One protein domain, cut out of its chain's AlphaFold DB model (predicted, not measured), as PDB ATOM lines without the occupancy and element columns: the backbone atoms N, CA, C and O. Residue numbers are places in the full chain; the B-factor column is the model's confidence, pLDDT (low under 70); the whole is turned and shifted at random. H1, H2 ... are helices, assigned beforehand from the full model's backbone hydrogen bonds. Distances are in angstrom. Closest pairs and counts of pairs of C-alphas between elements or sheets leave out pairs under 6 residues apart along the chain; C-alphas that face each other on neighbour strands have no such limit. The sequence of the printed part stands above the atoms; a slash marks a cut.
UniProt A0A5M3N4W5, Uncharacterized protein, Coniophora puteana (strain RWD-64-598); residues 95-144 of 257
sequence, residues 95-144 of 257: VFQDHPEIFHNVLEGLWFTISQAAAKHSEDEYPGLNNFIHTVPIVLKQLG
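AT A GLANCE: This is residues 95 to 144 of the 257 residues of an uncharacterized protein of Coniophora puteana (strain RWD-64-598) (UniProt A0A5M3N4W5). One long helix, H2, makes the longest axis, and after Lys 120 the backbone folds back along it through a long stretch with no named element, residues 121 to 135, as a loose, open U. Short H1 sits at a corner at the beginning of H2, and short H3, at the end of the returning stretch, comes back to that same end of H2 and stands across it. The printed part has 50 residues with three named helices, in the order H1, H2, H3, and no named strand; the class is all helix. The whole is loose, with a radius of gyration of the C-alphas of 12.6 A, and only just flat, with spans of 39 by 21 by 11 A.

IN THESE COORDINATES: H1 is residues 95 to 98, beginning at C-alpha 95 at (-34.815, -2.360, 46.817). H2 is residues 100 to 120, 30.3 A from first to last C-alpha, and ends at C-alpha 120 at (-52.368, -27.805, 38.887). H3 is residues 136 to 142, 9.9 A long, and ends at C-alpha 142 at (-27.409, -19.976, 51.149).

HOW THE PARTS SIT: H1 and H2 only just touch, with 3 pairs of C-alphas within 8 A, and touch only at the corner by their tight link. Their closest C-alphas are those of Phe 96 and Phe 103, 5.3 A apart, and H2 touches H1 with residues 102 to 103 alone. H2 and H3 only just touch, also with 3 pairs, and H2 does this with residues 100 to 104 alone. Their closest C-alphas are those of His 104 and Val 136, 6.9 A apart. Their lines are only just about perpendicular, at 71 degrees. H1 and H3 are apart. In H2 and H3 every O i to N i+4 pair is within hydrogen-bond range; H1 is too short for such a pair, and its 1 pair of O i and N i+3 is not within range.

THE WHOLE: The two C-alphas farthest apart are those of Asp 98 and Glu 123, 39.6 A. Residues 119 to 125 stand free. The link from H2 to H3 is long, with 15 residues. The printed part has no cut. The mean pLDDT of the printed part is 84.2, and residues 142 to 144 are under 70.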
ATOM      1  N   VAL A  95     -33.436  -2.352  46.299       74.50
ATOM      2  CA  VAL A  95     -34.815  -2.360  46.817       74.50
ATOM      3  C   VAL A  95     -35.057  -3.430  47.890       74.50
ATOM      4  O   VAL A  95     -35.891  -3.238  48.764       74.50
ATOM      5  N   PHE A  96     -34.317  -4.542  47.858       74.56
ATOM      6  CA  PHE A  96     -34.419  -5.602  48.864       74.56
ATOM      7  C   PHE A  96     -33.596  -5.320  50.121       74.56
ATOM      8  O   PHE A  96     -33.827  -5.956  51.143       74.56
ATOM      9  N   GLN A  97     -32.644  -4.385  50.051       75.06
ATOM     10  CA  GLN A  97     -31.892  -3.915  51.215       75.06
ATOM     11  C   GLN A  97     -32.691  -2.857  51.981       75.06
ATOM     12  O   GLN A  97     -32.739  -2.900  53.206       75.06
ATOM     13  N   ASP A  98     -33.349  -1.948  51.259       80.75
ATOM     14  CA  ASP A  98     -34.078  -0.822  51.854       80.75
ATOM     15  C   ASP A  98     -35.449  -1.241  52.428       80.75
ATOM     16  O   ASP A  98     -35.965  -0.593  53.338       80.75
ATOM     17  N   HIS A  99     -36.033  -2.327  51.905       83.38
ATOM     18  CA  HIS A  99     -37.381  -2.797  52.240       83.38
ATOM     19  C   HIS A  99     -37.428  -4.327  52.410       83.38
ATOM     20  O   HIS A  99     -37.813  -5.050  51.477       83.38
ATOM     21  N   PRO A 100     -37.042  -4.867  53.579       75.75
ATOM     22  CA  PRO A 100     -37.010  -6.313  53.812       75.75
ATOM     23  C   PRO A 100     -38.393  -6.974  53.662       75.75
ATOM     24  O   PRO A 100     -38.488  -8.113  53.196       75.75
ATOM     25  N   GLU A 101     -39.473  -6.251  53.965       82.00
ATOM     26  CA  GLU A 101     -40.855  -6.687  53.751       82.00
ATOM     27  C   GLU A 101     -41.187  -6.930  52.272       82.00
ATOM     28  O   GLU A 101     -41.926  -7.861  51.951       82.00
ATOM     29  N   ILE A 102     -40.614  -6.150  51.346       82.81
ATOM     30  CA  ILE A 102     -40.820  -6.360  49.905       82.81
ATOM     31  C   ILE A 102     -40.174  -7.675  49.486       82.81
ATOM     32  O   ILE A 102     -40.788  -8.451  48.757       82.81
ATOM     33  N   PHE A 103     -38.961  -7.951  49.959       79.12
ATOM     34  CA  PHE A 103     -38.280  -9.197  49.633       79.12
ATOM     35  C   PHE A 103     -39.035 -10.415  50.167       79.12
ATOM     36  O   PHE A 103     -39.233 -11.379  49.429       79.12
ATOM     37  N   HIS A 104     -39.519 -10.351  51.409       81.25
ATOM     38  CA  HIS A 104     -40.337 -11.417  51.981       81.25
ATOM     39  C   HIS A 104     -41.622 -11.644  51.169       81.25
ATOM     40  O   HIS A 104     -41.869 -12.766  50.737       81.25
ATOM     41  N   ASN A 105     -42.364 -10.580  50.844       86.12
ATOM     42  CA  ASN A 105     -43.573 -10.676  50.019       86.12
ATOM     43  C   ASN A 105     -43.290 -11.225  48.610       86.12
ATOM     44  O   ASN A 105     -44.108 -11.957  48.052       86.12
ATOM     45  N   VAL A 106     -42.140 -10.888  48.018       86.25
ATOM     46  CA  VAL A 106     -41.717 -11.426  46.715       86.25
ATOM     47  C   VAL A 106     -41.410 -12.916  46.819       86.25
ATOM     48  O   VAL A 106     -41.870 -13.677  45.967       86.25
ATOM     49  N   LEU A 107     -40.679 -13.352  47.847       85.31
ATOM     50  CA  LEU A 107     -40.385 -14.771  48.063       85.31
ATOM     51  C   LEU A 107     -41.652 -15.579  48.355       85.31
ATOM     52  O   LEU A 107     -41.846 -16.632  47.749       85.31
ATOM     53  N   GLU A 108     -42.531 -15.079  49.226       86.31
ATOM     54  CA  GLU A 108     -43.816 -15.721  49.517       86.31
ATOM     55  C   GLU A 108     -44.711 -15.780  48.278       86.31
ATOM     56  O   GLU A 108     -45.271 -16.830  47.965       86.31
ATOM     57  N   GLY A 109     -44.807 -14.679  47.528       89.19
ATOM     58  CA  GLY A 109     -45.581 -14.623  46.291       89.19
ATOM     59  C   GLY A 109     -45.052 -15.583  45.225       89.19
ATOM     60  O   GLY A 109     -45.842 -16.268  44.562       89.19
ATOM     61  N   LEU A 110     -43.726 -15.685  45.080       88.75
ATOM     62  CA  LEU A 110     -43.090 -16.630  44.162       88.75
ATOM     63  C   LEU A 110     -43.383 -18.070  44.585       88.75
ATOM     64  O   LEU A 110     -43.855 -18.862  43.769       88.75
ATOM     65  N   TRP A 111     -43.174 -18.393  45.862       88.56
ATOM     66  CA  TRP A 111     -43.456 -19.718  46.397       88.56
ATOM     67  C   TRP A 111     -44.919 -20.117  46.213       88.56
ATOM     68  O   TRP A 111     -45.205 -21.218  45.745       88.56
ATOM     69  N   PHE A 112     -45.852 -19.219  46.532       92.69
ATOM     70  CA  PHE A 112     -47.282 -19.465  46.379       92.69
ATOM     71  C   PHE A 112     -47.656 -19.713  44.913       92.69
ATOM     72  O   PHE A 112     -48.459 -20.598  44.612       92.69
ATOM     73  N   THR A 113     -47.042 -18.970  43.990       93.88
ATOM     74  CA  THR A 113     -47.261 -19.139  42.549       93.88
ATOM     75  C   THR A 113     -46.736 -20.488  42.057       93.88
ATOM     76  O   THR A 113     -47.458 -21.198  41.353       93.88
ATOM     77  N   ILE A 114     -45.520 -20.875  42.457       91.00
ATOM     78  CA  ILE A 114     -44.925 -22.163  42.067       91.00
ATOM     79  C   ILE A 114     -45.705 -23.324  42.700       91.00
ATOM     80  O   ILE A 114     -46.025 -24.286  42.010       91.00
ATOM     81  N   SER A 115     -46.105 -23.207  43.966       92.38
ATOM     82  CA  SER A 115     -46.939 -24.201  44.656       92.38
ATOM     83  C   SER A 115     -48.295 -24.398  43.979       92.38
ATOM     84  O   SER A 115     -48.742 -25.530  43.799       92.38
ATOM     85  N   GLN A 116     -48.946 -23.318  43.535       95.56
ATOM     86  CA  GLN A 116     -50.177 -23.428  42.752       95.56
ATOM     87  C   GLN A 116     -49.957 -24.067  41.379       95.56
ATOM     88  O   GLN A 116     -50.817 -24.822  40.922       95.56
ATOM     89  N   ALA A 117     -48.844 -23.759  40.708       94.62
ATOM     90  CA  ALA A 117     -48.498 -24.387  39.437       94.62
ATOM     91  C   ALA A 117     -48.269 -25.897  39.620       94.62
ATOM     92  O   ALA A 117     -48.882 -26.687  38.905       94.62
ATOM     93  N   ALA A 118     -47.510 -26.291  40.645       95.06
ATOM     94  CA  ALA A 118     -47.280 -27.689  41.004       95.06
ATOM     95  C   ALA A 118     -48.584 -28.428  41.351       95.06
ATOM     96  O   ALA A 118     -48.802 -29.550  40.903       95.06
ATOM     97  N   ALA A 119     -49.507 -27.781  42.071       95.38
ATOM     98  CA  ALA A 119     -50.810 -28.368  42.388       95.38
ATOM     99  C   ALA A 119     -51.703 -28.574  41.149       95.38
ATOM    100  O   ALA A 119     -52.485 -29.523  41.100       95.38
ATOM    101  N   LYS A 120     -51.615 -27.685  40.150       97.50
ATOM    102  CA  LYS A 120     -52.368 -27.805  38.887       97.50
ATOM    103  C   LYS A 120     -51.752 -28.814  37.918       97.50
ATOM    104  O   LYS A 120     -52.480 -29.367  37.099       97.50
ATOM    105  N   HIS A 121     -50.446 -29.040  38.014       95.38
ATOM    106  CA  HIS A 121     -49.674 -29.899  37.125       95.38
ATOM    107  C   HIS A 121     -48.976 -31.003  37.925       95.38
ATOM    108  O   HIS A 121     -47.756 -31.032  38.022       95.38
ATOM    109  N   SER A 122     -49.757 -31.932  38.487       95.00
ATOM    110  CA  SER A 122     -49.231 -33.019  39.332       95.00
ATOM    111  C   SER A 122     -48.321 -34.014  38.603       95.00
ATOM    112  O   SER A 122     -47.729 -34.875  39.244       95.00
ATOM    113  N   GLU A 123     -48.268 -33.950  37.272       96.88
ATOM    114  CA  GLU A 123     -47.405 -34.800  36.443       96.88
ATOM    115  C   GLU A 123     -45.993 -34.219  36.275       96.88
ATOM    116  O   GLU A 123     -45.067 -34.963  35.957       96.88
ATOM    117  N   ASP A 124     -45.817 -32.920  36.536       95.69
ATOM    118  CA  ASP A 124     -44.522 -32.247  36.478       95.69
ATOM    119  C   ASP A 124     -43.860 -32.251  37.866       95.69
ATOM    120  O   ASP A 124     -44.471 -31.895  38.876       95.69
ATOM    121  N   GLU A 125     -42.581 -32.623  37.928       93.56
ATOM    122  CA  GLU A 125     -41.793 -32.566  39.159       93.56
ATOM    123  C   GLU A 125     -41.103 -31.200  39.287       93.56
ATOM    124  O   GLU A 125     -40.402 -30.749  38.382       93.56
ATOM    125  N   TYR A 126     -41.278 -30.549  40.440       91.38
ATOM    126  CA  TYR A 126     -40.635 -29.276  40.775       91.38
ATOM    127  C   TYR A 126     -39.569 -29.522  41.853       91.38
ATOM    128  O   TYR A 126     -39.847 -29.357  43.047       91.38
ATOM    129  N   PRO A 127     -38.353 -29.961  41.473       89.38
ATOM    130  CA  PRO A 127     -37.315 -30.289  42.440       89.38
ATOM    131  C   PRO A 127     -36.957 -29.058  43.281       89.38
ATOM    132  O   PRO A 127     -36.758 -27.962  42.762       89.38
ATOM    133  N   GLY A 128     -36.895 -29.243  44.600       83.81
ATOM    134  CA  GLY A 128     -36.555 -28.180  45.551       83.81
ATOM    135  C   GLY A 128     -37.724 -27.303  46.008       83.81
ATOM    136  O   GLY A 128     -37.527 -26.503  46.915       83.81
ATOM    137  N   LEU A 129     -38.945 -27.474  45.482       87.88
ATOM    138  CA  LEU A 129     -40.111 -26.689  45.920       87.88
ATOM    139  C   LEU A 129     -40.455 -26.897  47.404       87.88
ATOM    140  O   LEU A 129     -40.793 -25.946  48.104       87.88
ATOM    141  N   ASN A 130     -40.306 -28.128  47.900       83.62
ATOM    142  CA  ASN A 130     -40.498 -28.451  49.319       83.62
ATOM    143  C   ASN A 130     -39.418 -27.828  50.221       83.62
ATOM    144  O   ASN A 130     -39.634 -27.688  51.419       83.62
ATOM    145  N   ASN A 131     -38.276 -27.451  49.637       81.69
ATOM    146  CA  ASN A 131     -37.141 -26.824  50.315       81.69
ATOM    147  C   ASN A 131     -37.003 -25.346  49.923       81.69
ATOM    148  O   ASN A 131     -35.931 -24.759  50.086       81.69
ATOM    149  N   PHE A 132     -38.049 -24.753  49.339       83.50
ATOM    150  CA  PHE A 132     -38.006 -23.362  48.930       83.50
ATOM    151  C   PHE A 132     -37.784 -22.479  50.159       83.50
ATOM    152  O   PHE A 132     -38.330 -22.716  51.232       83.50
ATOM    153  N   ILE A 133     -36.935 -21.470  50.021       79.69
ATOM    154  CA  ILE A 133     -36.495 -20.676  51.159       79.69
ATOM    155  C   ILE A 133     -37.440 -19.493  51.356       79.69
ATOM    156  O   ILE A 133     -37.644 -18.690  50.449       79.69
ATOM    157  N   HIS A 134     -37.975 -19.358  52.568       77.44
ATOM    158  CA  HIS A 134     -39.028 -18.382  52.875       77.44
ATOM    159  C   HIS A 134     -38.547 -17.131  53.613       77.44
ATOM    160  O   HIS A 134     -39.278 -16.143  53.704       77.44
ATOM    161  N   THR A 135     -37.329 -17.147  54.156       75.38
ATOM    162  CA  THR A 135     -36.843 -16.068  55.018       75.38
ATOM    163  C   THR A 135     -35.531 -15.486  54.503       75.38
ATOM    164  O   THR A 135     -34.651 -16.203  54.023       75.38
ATOM    165  N   VAL A 136     -35.399 -14.160  54.624       73.50
ATOM    166  CA  VAL A 136     -34.180 -13.413  54.269       73.50
ATOM    167  C   VAL A 136     -32.929 -14.046  54.888       73.50
ATOM    168  O   VAL A 136     -31.978 -14.253  54.139       73.50
ATOM    169  N   PRO A 137     -32.895 -14.424  56.186       72.88
ATOM    170  CA  PRO A 137     -31.694 -15.002  56.782       72.88
ATOM    171  C   PRO A 137     -31.269 -16.316  56.125       72.88
ATOM    172  O   PRO A 137     -30.079 -16.530  55.920       72.88
ATOM    173  N   ILE A 138     -32.217 -17.178  55.742       77.81
ATOM    174  CA  ILE A 138     -31.888 -18.449  55.083       77.81
ATOM    175  C   ILE A 138     -31.414 -18.193  53.644       77.81
ATOM    176  O   ILE A 138     -30.476 -18.851  53.196       77.81
ATOM    177  N   VAL A 139     -31.990 -17.212  52.932       77.31
ATOM    178  CA  VAL A 139     -31.488 -16.835  51.597       77.31
ATOM    179  C   VAL A 139     -30.084 -16.253  51.698       77.31
ATOM    180  O   VAL A 139     -29.202 -16.672  50.958       77.31
ATOM    181  N   LEU A 140     -29.846 -15.331  52.631       73.50
ATOM    182  CA  LEU A 140     -28.513 -14.786  52.879       73.50
ATOM    183  C   LEU A 140     -27.524 -15.895  53.251       73.50
ATOM    184  O   LEU A 140     -26.404 -15.879  52.750       73.50
ATOM    185  N   LYS A 141     -27.950 -16.887  54.043       73.94
ATOM    186  CA  LYS A 141     -27.112 -18.023  54.440       73.94
ATOM    187  C   LYS A 141     -26.728 -18.873  53.233       73.94
ATOM    188  O   LYS A 141     -25.551 -19.136  53.032       73.94
ATOM    189  N   GLN A 142     -27.690 -19.227  52.380       68.81
ATOM    190  CA  GLN A 142     -27.409 -19.976  51.149       68.81
ATOM    191  C   GLN A 142     -26.604 -19.187  50.115       68.81
ATOM    192  O   GLN A 142     -25.893 -19.776  49.308       68.81
ATOM    193  N   LEU A 143     -26.695 -17.858  50.136       68.50
ATOM    194  CA  LEU A 143     -25.869 -16.990  49.303       68.50
ATOM    195  C   LEU A 143     -24.469 -16.741  49.891       68.50
ATOM    196  O   LEU A 143     -23.706 -15.993  49.285       68.50
ATOM    197  N   GLY A 144     -24.137 -17.294  51.066       68.19
ATOM    198  CA  GLY A 144     -22.880 -17.003  51.766       68.19
ATOM    199  C   GLY A 144     -22.750 -15.537  52.206       68.19
ATOM    200  O   GLY A 144     -21.650 -15.035  52.416       68.19
TER     201      GLY A 144